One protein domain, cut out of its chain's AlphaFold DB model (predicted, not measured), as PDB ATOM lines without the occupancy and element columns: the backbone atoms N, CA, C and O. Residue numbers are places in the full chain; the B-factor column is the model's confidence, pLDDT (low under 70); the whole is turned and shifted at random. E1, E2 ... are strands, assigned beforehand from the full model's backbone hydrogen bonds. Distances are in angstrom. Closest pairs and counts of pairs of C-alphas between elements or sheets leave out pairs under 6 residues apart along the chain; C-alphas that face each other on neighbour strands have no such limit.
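AT A GLANCE: This is residues 16 to 87 of the 197 residues of the protein "Streptogrisin B" of Actinomadura sp. LHW52907 (UniProt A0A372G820). A strongly twisted sheet of five strands, E3 E4 E7 E6 E5, is the larger of two sheets here, and the small hairpin of E1 and E2 packs partly face to face with it, its strands crossed to those of the large sheet. Together they make a small sandwich, two sheets face to face, with E6 and E7 nearest the mean of the C-alphas. The printed part has 72 residues with no named helix and seven named strands, E1 to E7 in order along the chain; the class is all strand, and both sheets are antiparallel. It is compact, with a radius of gyration of the C-alphas of 11.1 A, and rounded, spanning 33 by 28 by 21 A.

IN THESE COORDINATES: Begin with the large sheet. Find C-alpha 61 at (-12.814, -59.760, 69.783); from there E6, residues 61 to 69, runs 22.4 A to C-alpha 69 at (-2.019, -76.963, 79.343) and bends by 55 degrees at residue 66. Next come E7, residues 72 to 77, 15.8 A long, and E4, residues 36 to 42, 20.0 A long. The edge strands are E3, residues 30 to 33, and E5, residues 51 to 53. In the small sheet, E1, residues 16 to 19, begins at C-alpha 16 at (0.010, -58.413, 70.231), and E2 is residues 23 to 26.

HOW THE PARTS SIT: E5, E6 and E7 form a meander, each strand the antiparallel neighbour of the one before. With E4 they make a Greek key, in which E4, the strand before the meander, is the antiparallel neighbour of E7. Look between E6 and E7, a hairpin, for N 66 and O 74, 2.8 A apart. Between E7 and E4, N 75 and O 39 are 2.8 A apart. At one edge, in the hairpin of E3 and E4, N 38 and O 31 are 2.8 A apart. At the other, in the hairpin of E5 and E6, N 52 and O 63 are 2.8 A apart. In the hairpin of E1 and E2, N 25 and O 17 are 2.8 A apart. The strands of the two sheets stand at 84 degrees. The closest C-alphas of E1 and E5 are those of Phe 18 and Phe 53, 4.9 A apart; those of E2 and E4 are Thr 26 and Thr 41, 6.2 A apart. E1 and E3 are apart.

THE WHOLE: The two C-alphas farthest apart, those of Gly 22 and Asp 34, are 33.1 A from each other. The printed part has no cut, and no link is long; E4 to E5, with 8 residues between them, is short. After E7, residues 78 to 87 hold no named element. The mean pLDDT of the printed part is 95.4, and no printed residue is under 70.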
ATOM      1  N   PRO A  16       0.590 -58.679  68.922       92.44
ATOM      2  CA  PRO A  16       0.010 -58.413  70.231       92.44
ATOM      3  C   PRO A  16      -1.481 -58.756  70.279       92.44
ATOM      4  O   PRO A  16      -2.217 -58.505  69.330       92.44
ATOM      5  N   ILE A  17      -1.916 -59.226  71.442       94.12
ATOM      6  CA  ILE A  17      -3.324 -59.415  71.807       94.12
ATOM      7  C   ILE A  17      -3.578 -58.861  73.205       94.12
ATOM      8  O   ILE A  17      -2.652 -58.700  74.008       94.12
ATOM      9  N   PHE A  18      -4.837 -58.565  73.493       95.12
ATOM     10  CA  PHE A  18      -5.257 -57.857  74.695       95.12
ATOM     11  C   PHE A  18      -6.388 -58.595  75.395       95.12
ATOM     12  O   PHE A  18      -7.165 -59.302  74.760       95.12
ATOM     13  N   ALA A  19      -6.486 -58.423  76.706       96.56
ATOM     14  CA  ALA A  19      -7.592 -58.947  77.489       96.56
ATOM     15  C   ALA A  19      -7.989 -57.962  78.594       96.56
ATOM     16  O   ALA A  19      -7.277 -56.995  78.886       96.56
ATOM     17  N   SER A  20      -9.131 -58.226  79.227       94.25
ATOM     18  CA  SER A  20      -9.614 -57.450  80.371       94.25
ATOM     19  C   SER A  20      -8.562 -57.343  81.485       94.25
ATOM     20  O   SER A  20      -7.683 -58.199  81.626       94.25
ATOM     21  N   GLY A  21      -8.645 -56.274  82.283       90.81
ATOM     22  CA  GLY A  21      -7.669 -55.997  83.343       90.81
ATOM     23  C   GLY A  21      -6.341 -55.423  82.834       90.81
ATOM     24  O   GLY A  21      -5.330 -55.533  83.518       90.81
ATOM     25  N   GLY A  22      -6.323 -54.841  81.628       88.88
ATOM     26  CA  GLY A  22      -5.123 -54.223  81.050       88.88
ATOM     27  C   GLY A  22      -4.057 -55.227  80.599       88.88
ATOM     28  O   GLY A  22      -2.901 -54.854  80.399       88.88
ATOM     29  N   ARG A  23      -4.427 -56.503  80.442       90.62
ATOM     30  CA  ARG A  23      -3.508 -57.568  80.037       90.62
ATOM     31  C   ARG A  23      -3.092 -57.397  78.582       90.62
ATOM     32  O   ARG A  23      -3.928 -57.198  77.702       90.62
ATOM     33  N   ARG A  24      -1.792 -57.543  78.335       91.31
ATOM     34  CA  ARG A  24      -1.197 -57.523  77.000       91.31
ATOM     35  C   ARG A  24      -0.314 -58.747  76.807       91.31
ATOM     36  O   ARG A  24       0.684 -58.908  77.504       91.31
ATOM     37  N   CYS A  25      -0.672 -59.569  75.836       92.19
ATOM     38  CA  CYS A  25      -0.029 -60.841  75.540       92.19
ATOM     39  C   CYS A  25       0.352 -60.910  74.059       92.19
ATOM     40  O   CYS A  25       0.303 -59.907  73.338       92.19
ATOM     41  N   THR A  26       0.764 -62.094  73.625       93.25
ATOM     42  CA  THR A  26       1.261 -62.346  72.275       93.25
ATOM     43  C   THR A  26       0.543 -63.559  71.697       93.25
ATOM     44  O   THR A  26       0.299 -64.535  72.418       93.25
ATOM     45  N   ILE A  27       0.204 -63.496  70.411       95.69
ATOM     46  CA  ILE A  27      -0.139 -64.684  69.629       95.69
ATOM     47  C   ILE A  27       1.145 -65.496  69.500       95.69
ATOM     48  O   ILE A  27       2.151 -64.989  69.023       95.69
ATOM     49  N   GLY A  28       1.132 -66.735  69.960       96.50
ATOM     50  CA  GLY A  28       2.266 -67.638  69.868       96.50
ATOM     51  C   GLY A  28       2.382 -68.237  68.474       96.50
ATOM     52  O   GLY A  28       3.159 -67.778  67.646       96.50
ATOM     53  N   PHE A  29       1.563 -69.248  68.209       98.38
ATOM     54  CA  PHE A  29       1.479 -69.906  66.909       98.38
ATOM     55  C   PHE A  29       0.018 -70.117  66.551       98.38
ATOM     56  O   PHE A  29      -0.782 -70.455  67.429       98.38
ATOM     57  N   ASN A  30      -0.317 -69.942  65.277       98.31
ATOM     58  CA  ASN A  30      -1.594 -70.409  64.766       98.31
ATOM     59  C   ASN A  30      -1.544 -71.925  64.637       98.31
ATOM     60  O   ASN A  30      -0.515 -72.501  64.286       98.31
ATOM     61  N   VAL A  31      -2.647 -72.563  65.001       98.62
ATOM     62  CA  VAL A  31      -2.786 -74.015  64.992       98.62
ATOM     63  C   VAL A  31      -4.172 -74.367  64.489       98.62
ATOM     64  O   VAL A  31      -5.099 -73.556  64.548       98.62
ATOM     65  N   ARG A  32      -4.337 -75.583  63.997       97.94
ATOM     66  CA  ARG A  32      -5.617 -76.065  63.499       97.94
ATOM     67  C   ARG A  32      -5.942 -77.435  64.055       97.94
ATOM     68  O   ARG A  32      -5.060 -78.189  64.457       97.94
ATOM     69  N   LYS A  33      -7.231 -77.735  64.047       97.56
ATOM     70  CA  LYS A  33      -7.783 -79.065  64.262       97.56
ATOM     71  C   LYS A  33      -8.965 -79.214  63.330       97.56
ATOM     72  O   LYS A  33      -9.901 -78.416  63.412       97.56
ATOM     73  N   ASP A  34      -8.894 -80.217  62.463       93.88
ATOM     74  CA  ASP A  34      -9.849 -80.403  61.373       93.88
ATOM     75  C   ASP A  34      -9.990 -79.086  60.576       93.88
ATOM     76  O   ASP A  34      -8.987 -78.433  60.279       93.88
ATOM     77  N   ASP A  35     -11.218 -78.640  60.311       92.56
ATOM     78  CA  ASP A  35     -11.508 -77.379  59.616       92.56
ATOM     79  C   ASP A  35     -11.571 -76.158  60.557       92.56
ATOM     80  O   ASP A  35     -12.115 -75.112  60.202       92.56
ATOM     81  N   SER A  36     -11.089 -76.274  61.801       97.00
ATOM     82  CA  SER A  36     -11.115 -75.188  62.789       97.00
ATOM     83  C   SER A  36      -9.729 -74.623  63.097       97.00
ATOM     84  O   SER A  36      -8.804 -75.347  63.460       97.00
ATOM     85  N   TYR A  37      -9.626 -73.297  63.052       97.88
ATOM     86  CA  TYR A  37      -8.433 -72.523  63.369       97.88
ATOM     87  C   TYR A  37      -8.463 -71.977  64.797       97.88
ATOM     88  O   TYR A  37      -9.482 -71.494  65.312       97.88
ATOM     89  N   TYR A  38      -7.288 -72.005  65.407       98.50
ATOM     90  CA  TYR A  38      -7.000 -71.587  66.766       98.50
ATOM     91  C   TYR A  38      -5.650 -70.873  66.793       98.50
ATOM     92  O   TYR A  38      -4.891 -70.872  65.823       98.50
ATOM     93  N   PHE A  39      -5.316 -70.314  67.943       98.50
ATOM     94  CA  PHE A  39      -3.976 -69.831  68.212       98.50
ATOM     95  C   PHE A  39      -3.562 -70.152  69.638       98.50
ATOM     96  O   PHE A  39      -4.384 -70.218  70.556       98.50
ATOM     97  N   LEU A  40      -2.266 -70.355  69.821       98.31
ATOM     98  CA  LEU A  40      -1.666 -70.531  71.130       98.31
ATOM     99  C   LEU A  40      -1.320 -69.170  71.733       98.31
ATOM    100  O   LEU A  40      -0.886 -68.255  71.037       98.31
ATOM    101  N   THR A  41      -1.454 -69.047  73.044       96.69
ATOM    102  CA  THR A  41      -0.896 -67.942  73.831       96.69
ATOM    103  C   THR A  41      -0.325 -68.487  75.139       96.69
ATOM    104  O   THR A  41      -0.381 -69.692  75.384       96.69
ATOM    105  N   SER A  42       0.255 -67.639  75.984       93.38
ATOM    106  CA  SER A  42       0.749 -68.070  77.292       93.38
ATOM    107  C   SER A  42       0.599 -67.007  78.378       93.38
ATOM    108  O   SER A  42       0.200 -65.865  78.123       93.38
ATOM    109  N   GLY A  43       0.921 -67.396  79.610       86.56
ATOM    110  CA  GLY A  43       0.984 -66.488  80.749       86.56
ATOM    111  C   GLY A  43      -0.394 -66.048  81.226       86.56
ATOM    112  O   GLY A  43      -1.352 -66.813  81.178       86.56
ATOM    113  N   GLY A  44      -0.521 -64.786  81.642       87.44
ATOM    114  CA  GLY A  44      -1.781 -64.230  82.160       87.44
ATOM    115  C   GLY A  44      -2.951 -64.194  81.164       87.44
ATOM    116  O   GLY A  44      -4.054 -63.816  81.557       87.44
ATOM    117  N   CYS A  45      -2.731 -64.561  79.896       92.69
ATOM    118  CA  CYS A  45      -3.790 -64.746  78.901       92.69
ATOM    119  C   CYS A  45      -4.165 -66.214  78.655       92.69
ATOM    120  O   CYS A  45      -5.072 -66.469  77.872       92.69
ATOM    121  N   ALA A  46      -3.500 -67.176  79.294       94.56
ATOM    122  CA  ALA A  46      -3.844 -68.593  79.228       94.56
ATOM    123  C   ALA A  46      -4.821 -68.959  80.357       94.56
ATOM    124  O   ALA A  46      -4.484 -69.701  81.274       94.56
ATOM    125  N   GLU A  47      -6.036 -68.413  80.299       95.75
ATOM    126  CA  GLU A  47      -7.092 -68.624  81.298       95.75
ATOM    127  C   GLU A  47      -8.377 -69.089  80.594       95.75
ATOM    128  O   GLU A  47      -8.854 -68.370  79.715       95.75
ATOM    129  N   PRO A  48      -8.958 -70.263  80.918       97.31
ATOM    130  CA  PRO A  48     -10.160 -70.749  80.241       97.31
ATOM    131  C   PRO A  48     -11.326 -69.756  80.326       97.31
ATOM    132  O   PRO A  48     -11.599 -69.188  81.378       97.31
ATOM    133  N   GLY A  49     -12.032 -69.556  79.212       97.88
ATOM    134  CA  GLY A  49     -13.132 -68.595  79.097       97.88
ATOM    135  C   GLY A  49     -12.688 -67.146  78.879       97.88
ATOM    136  O   GLY A  49     -13.533 -66.285  78.629       97.88
ATOM    137  N   LEU A  50     -11.384 -66.856  78.916       97.94
ATOM    138  CA  LEU A  50     -10.884 -65.511  78.677       97.94
ATOM    139  C   LEU A  50     -11.055 -65.098  77.213       97.94
ATOM    140  O   LEU A  50     -10.574 -65.772  76.301       97.94
ATOM    141  N   LYS A  51     -11.680 -63.939  77.004       98.19
ATOM    142  CA  LYS A  51     -11.765 -63.278  75.698       98.19
ATOM    143  C   LYS A  51     -10.495 -62.493  75.392       98.19
ATOM    144  O   LYS A  51     -10.000 -61.742  76.235       98.19
ATOM    145  N   LEU A  52     -10.012 -62.648  74.166       97.56
ATOM    146  CA  LEU A  52      -8.807 -62.024  73.637       97.56
ATOM    147  C   LEU A  52      -9.184 -61.096  72.484       97.56
ATOM    148  O   LEU A  52     -10.029 -61.436  71.660       97.56
ATOM    149  N   PHE A  53      -8.544 -59.936  72.424       96.50
ATOM    150  CA  PHE A  53      -8.882 -58.827  71.535       96.50
ATOM    151  C   PHE A  53      -7.658 -58.355  70.749       96.50
ATOM    152  O   PHE A  53      -6.520 -58.536  71.192       96.50
ATOM    153  N   LEU A  54      -7.884 -57.726  69.594       94.06
ATOM    154  CA  LEU A  54      -6.814 -57.168  68.752       94.06
ATOM    155  C   LEU A  54      -6.358 -55.776  69.162       94.06
ATOM    156  O   LEU A  54      -5.252 -55.367  68.815       94.06
ATOM    157  N   ASP A  55      -7.201 -55.050  69.885       93.12
ATOM    158  CA  ASP A  55      -6.946 -53.677  70.276       93.12
ATOM    159  C   ASP A  55      -7.042 -53.504  71.799       93.12
ATOM    160  O   ASP A  55      -7.820 -54.195  72.464       93.12
ATOM    161  N   PRO A  56      -6.275 -52.565  72.380       93.25
ATOM    162  CA  PRO A  56      -6.292 -52.313  73.820       93.25
ATOM    163  C   PRO A  56      -7.630 -51.750  74.323       93.25
ATOM    164  O   PRO A  56      -7.887 -51.808  75.521       93.25
ATOM    165  N   GLY A  57      -8.466 -51.210  73.430       95.94
ATOM    166  CA  GLY A  57      -9.817 -50.752  73.751       95.94
ATOM    167  C   GLY A  57     -10.840 -51.886  73.848       95.94
ATOM    168  O   GLY A  57     -11.977 -51.624  74.225       95.94
ATOM    169  N   LEU A  58     -10.436 -53.130  73.557       96.00
ATOM    170  CA  LEU A  58     -11.277 -54.327  73.597       96.00
ATOM    171  C   LEU A  58     -12.492 -54.241  72.651       96.00
ATOM    172  O   LEU A  58     -13.562 -54.764  72.952       96.00
ATOM    173  N   ASN A  59     -12.331 -53.578  71.503       94.31
ATOM    174  CA  ASN A  59     -13.409 -53.362  70.536       94.31
ATOM    175  C   ASN A  59     -13.548 -54.518  69.538       94.31
ATOM    176  O   ASN A  59     -14.637 -54.762  69.020       94.31
ATOM    177  N   ILE A  60     -12.452 -55.222  69.248       94.19
ATOM    178  CA  ILE A  60     -12.398 -56.282  68.238       94.19
ATOM    179  C   ILE A  60     -12.016 -57.599  68.913       94.19
ATOM    180  O   ILE A  60     -10.835 -57.873  69.147       94.19
ATOM    181  N   GLU A  61     -13.022 -58.415  69.235       95.50
ATOM    182  CA  GLU A  61     -12.814 -59.760  69.783       95.50
ATOM    183  C   GLU A  61     -12.146 -60.654  68.729       95.50
ATOM    184  O   GLU A  61     -12.645 -60.823  67.616       95.50
ATOM    185  N   LEU A  62     -11.000 -61.227  69.088       96.62
ATOM    186  CA  LEU A  62     -10.235 -62.139  68.246       96.62
ATOM    187  C   LEU A  62     -10.645 -63.591  68.474       96.62
ATOM    188  O   LEU A  62     -10.775 -64.370  67.527       96.62
ATOM    189  N   GLY A  63     -10.824 -63.966  69.736       97.25
ATOM    190  CA  GLY A  63     -11.105 -65.337  70.122       97.25
ATOM    191  C   GLY A  63     -11.247 -65.510  71.625       97.25
ATOM    192  O   GLY A  63     -11.067 -64.573  72.400       97.25
ATOM    193  N   THR A  64     -11.560 -66.733  72.031       98.38
ATOM    194  CA  THR A  64     -11.735 -67.114  73.437       98.38
ATOM    195  C   THR A  64     -10.850 -68.309  73.766       98.38
ATOM    196  O   THR A  64     -10.775 -69.258  72.984       98.38
ATOM    197  N   VAL A  65     -10.190 -68.285  74.922       98.62
ATOM    198  CA  VAL A  65      -9.400 -69.415  75.428       98.62
ATOM    199  C   VAL A  65     -10.331 -70.566  75.796       98.62
ATOM    200  O   VAL A  65     -11.193 -70.430  76.661       98.62
ATOM    201  N   VAL A  66     -10.158 -71.711  75.141       98.50
ATOM    202  CA  VAL A  66     -11.013 -72.898  75.304       98.50
ATOM    203  C   VAL A  66     -10.352 -74.011  76.111       98.50
ATOM    204  O   VAL A  66     -11.048 -74.873  76.636       98.50
ATOM    205  N   SER A  67      -9.023 -74.015  76.210       98.00
ATOM    206  CA  SER A  67      -8.274 -75.010  76.978       98.00
ATOM    207  C   SER A  67      -6.911 -74.460  77.384       98.00
ATOM    208  O   SER A  67      -6.391 -73.547  76.742       98.00
ATOM    209  N   VAL A  68      -6.333 -75.006  78.450       97.44
ATOM    210  CA  VAL A  68      -5.016 -74.620  78.969       97.44
ATOM    211  C   VAL A  68      -4.243 -75.877  79.348       97.44
ATOM    212  O   VAL A  68      -4.789 -76.796  79.952       97.44
ATOM    213  N   SER A  69      -2.964 -75.910  78.989       94.94
ATOM    214  CA  SER A  69      -2.019 -76.963  79.343       94.94
ATOM    215  C   SER A  69      -0.746 -76.312  79.874       94.94
ATOM    216  O   SER A  69      -0.001 -75.666  79.128       94.94
ATOM    217  N   ASN A  70      -0.501 -76.481  81.175       91.06
ATOM    218  CA  ASN A  70       0.530 -75.753  81.914       91.06
ATOM    219  C   ASN A  70       0.359 -74.230  81.736       91.06
ATOM    220  O   ASN A  70      -0.675 -73.690  82.110       91.06
ATOM    221  N   THR A  71       1.327 -73.540  81.134       92.00
ATOM    222  CA  THR A  71       1.273 -72.092  80.891       92.00
ATOM    223  C   THR A  71       0.759 -71.717  79.501       92.00
ATOM    224  O   THR A  71       0.689 -70.526  79.203       92.00
ATOM    225  N   ILE A  72       0.428 -72.691  78.642       96.88
ATOM    226  CA  ILE A  72      -0.030 -72.460  77.264       96.88
ATOM    227  C   ILE A  72      -1.552 -72.553  77.203       96.88
ATOM    228  O   ILE A  72      -2.136 -73.560  77.599       96.88
ATOM    229  N   GLY A  73      -2.185 -71.520  76.654       98.00
ATOM    230  CA  GLY A  73      -3.614 -71.490  76.360       98.00
ATOM    231  C   GLY A  73      -3.881 -71.727  74.877       98.00
ATOM    232  O   GLY A  73      -3.180 -71.180  74.028       98.00
ATOM    233  N   LEU A  74      -4.915 -72.507  74.577       98.69
ATOM    234  CA  LEU A  74      -5.502 -72.645  73.250       98.69
ATOM    235  C   LEU A  74      -6.689 -71.695  73.135       98.69
ATOM    236  O   LEU A  74      -7.681 -71.861  73.845       98.69
ATOM    237  N   ALA A  75      -6.619 -70.737  72.220       98.50
ATOM    238  CA  ALA A  75      -7.709 -69.823  71.928       98.50
ATOM    239  C   ALA A  75      -8.364 -70.151  70.589       98.50
ATOM    240  O   ALA A  75      -7.702 -70.254  69.559       98.50
ATOM    241  N   ARG A  76      -9.688 -70.307  70.600       98.38
ATOM    242  CA  ARG A  76     -10.498 -70.483  69.395       98.38
ATOM    243  C   ARG A  76     -10.824 -69.117  68.812       98.38
ATOM    244  O   ARG A  76     -11.349 -68.266  69.530       98.38
ATOM    245  N   TYR A  77     -10.555 -68.920  67.525       97.75
ATOM    246  CA  TYR A  77     -10.959 -67.697  66.832       97.75
ATOM    247  C   TYR A  77     -12.484 -67.529  66.822       97.75
ATOM    248  O   TYR A  77     -13.219 -68.514  66.764       97.75
ATOM    249  N   VAL A  78     -12.960 -66.279  66.798       96.00
ATOM    250  CA  VAL A  78     -14.395 -65.964  66.621       96.00
ATOM    251  C   VAL A  78     -14.960 -66.527  65.311       96.00
ATOM    252  O   VAL A  78     -16.083 -67.017  65.282       96.00
ATOM    253  N   ASN A  79     -14.142 -66.534  64.251       93.19
ATOM    254  CA  ASN A  79     -14.442 -67.123  62.945       93.19
ATOM    255  C   ASN A  79     -13.474 -68.286  62.683       93.19
ATOM    256  O   ASN A  79     -12.501 -68.112  61.942       93.19
ATOM    257  N   PRO A  80     -13.699 -69.454  63.308       95.06
ATOM    258  CA  PRO A  80     -12.741 -70.553  63.313       95.06
ATOM    259  C   PRO A  80     -12.677 -71.288  61.976       95.06
ATOM    260  O   PRO A  80     -11.809 -72.118  61.817       95.06
ATOM    261  N   GLN A  81     -13.577 -71.025  61.028       95.44
ATOM    262  CA  GLN A  81     -13.548 -71.631  59.687       95.44
ATOM    263  C   GLN A  81     -12.745 -70.802  58.677       95.44
ATOM    264  O   GLN A  81     -12.536 -71.219  57.545       95.44
ATOM    265  N   VAL A  82     -12.326 -69.597  59.067       93.50
ATOM    266  CA  VAL A  82     -11.501 -68.740  58.218       93.50
ATOM    267  C   VAL A  82     -10.052 -69.022  58.569       93.50
ATOM    268  O   VAL A  82      -9.675 -68.870  59.734       93.50
ATOM    269  N   GLU A  83      -9.251 -69.380  57.573       93.06
ATOM    270  CA  GLU A  83      -7.819 -69.609  57.733       93.06
ATOM    271  C   GLU A  83      -7.090 -68.346  58.206       93.06
ATOM    272  O   GLU A  83      -7.479 -67.208  57.917       93.06
ATOM    273  N   ARG A  84      -6.041 -68.550  58.997       93.81
ATOM    274  CA  ARG A  84      -5.038 -67.528  59.313       93.81
ATOM    275  C   ARG A  84      -3.691 -68.002  58.789       93.81
ATOM    276  O   ARG A  84      -3.511 -69.209  58.682       93.81
ATOM    277  N   PRO A  85      -2.736 -67.114  58.500       95.25
ATOM    278  CA  PRO A  85      -1.419 -67.571  58.076       95.25
ATOM    279  C   PRO A  85      -0.757 -68.432  59.168       95.25
ATOM    280  O   PRO A  85      -0.748 -68.032  60.333       95.25
ATOM    281  N   GLY A  86      -0.210 -69.595  58.813       96.44
ATOM    282  CA  GLY A  86       0.534 -70.507  59.697       96.44
ATOM    283  C   GLY A  86       1.928 -70.000  60.081       96.44
ATOM    284  O   GLY A  86       2.877 -70.751  60.243       96.44
ATOM    285  N   SER A  87       2.078 -68.688  60.201       96.75
ATOM    286  CA  SER A  87       3.361 -68.002  60.235       96.75
ATOM    287  C   SER A  87       3.480 -67.089  61.449       96.75
ATOM    288  O   SER A  87       2.504 -66.740  62.128       96.75
TER     289      SER A  87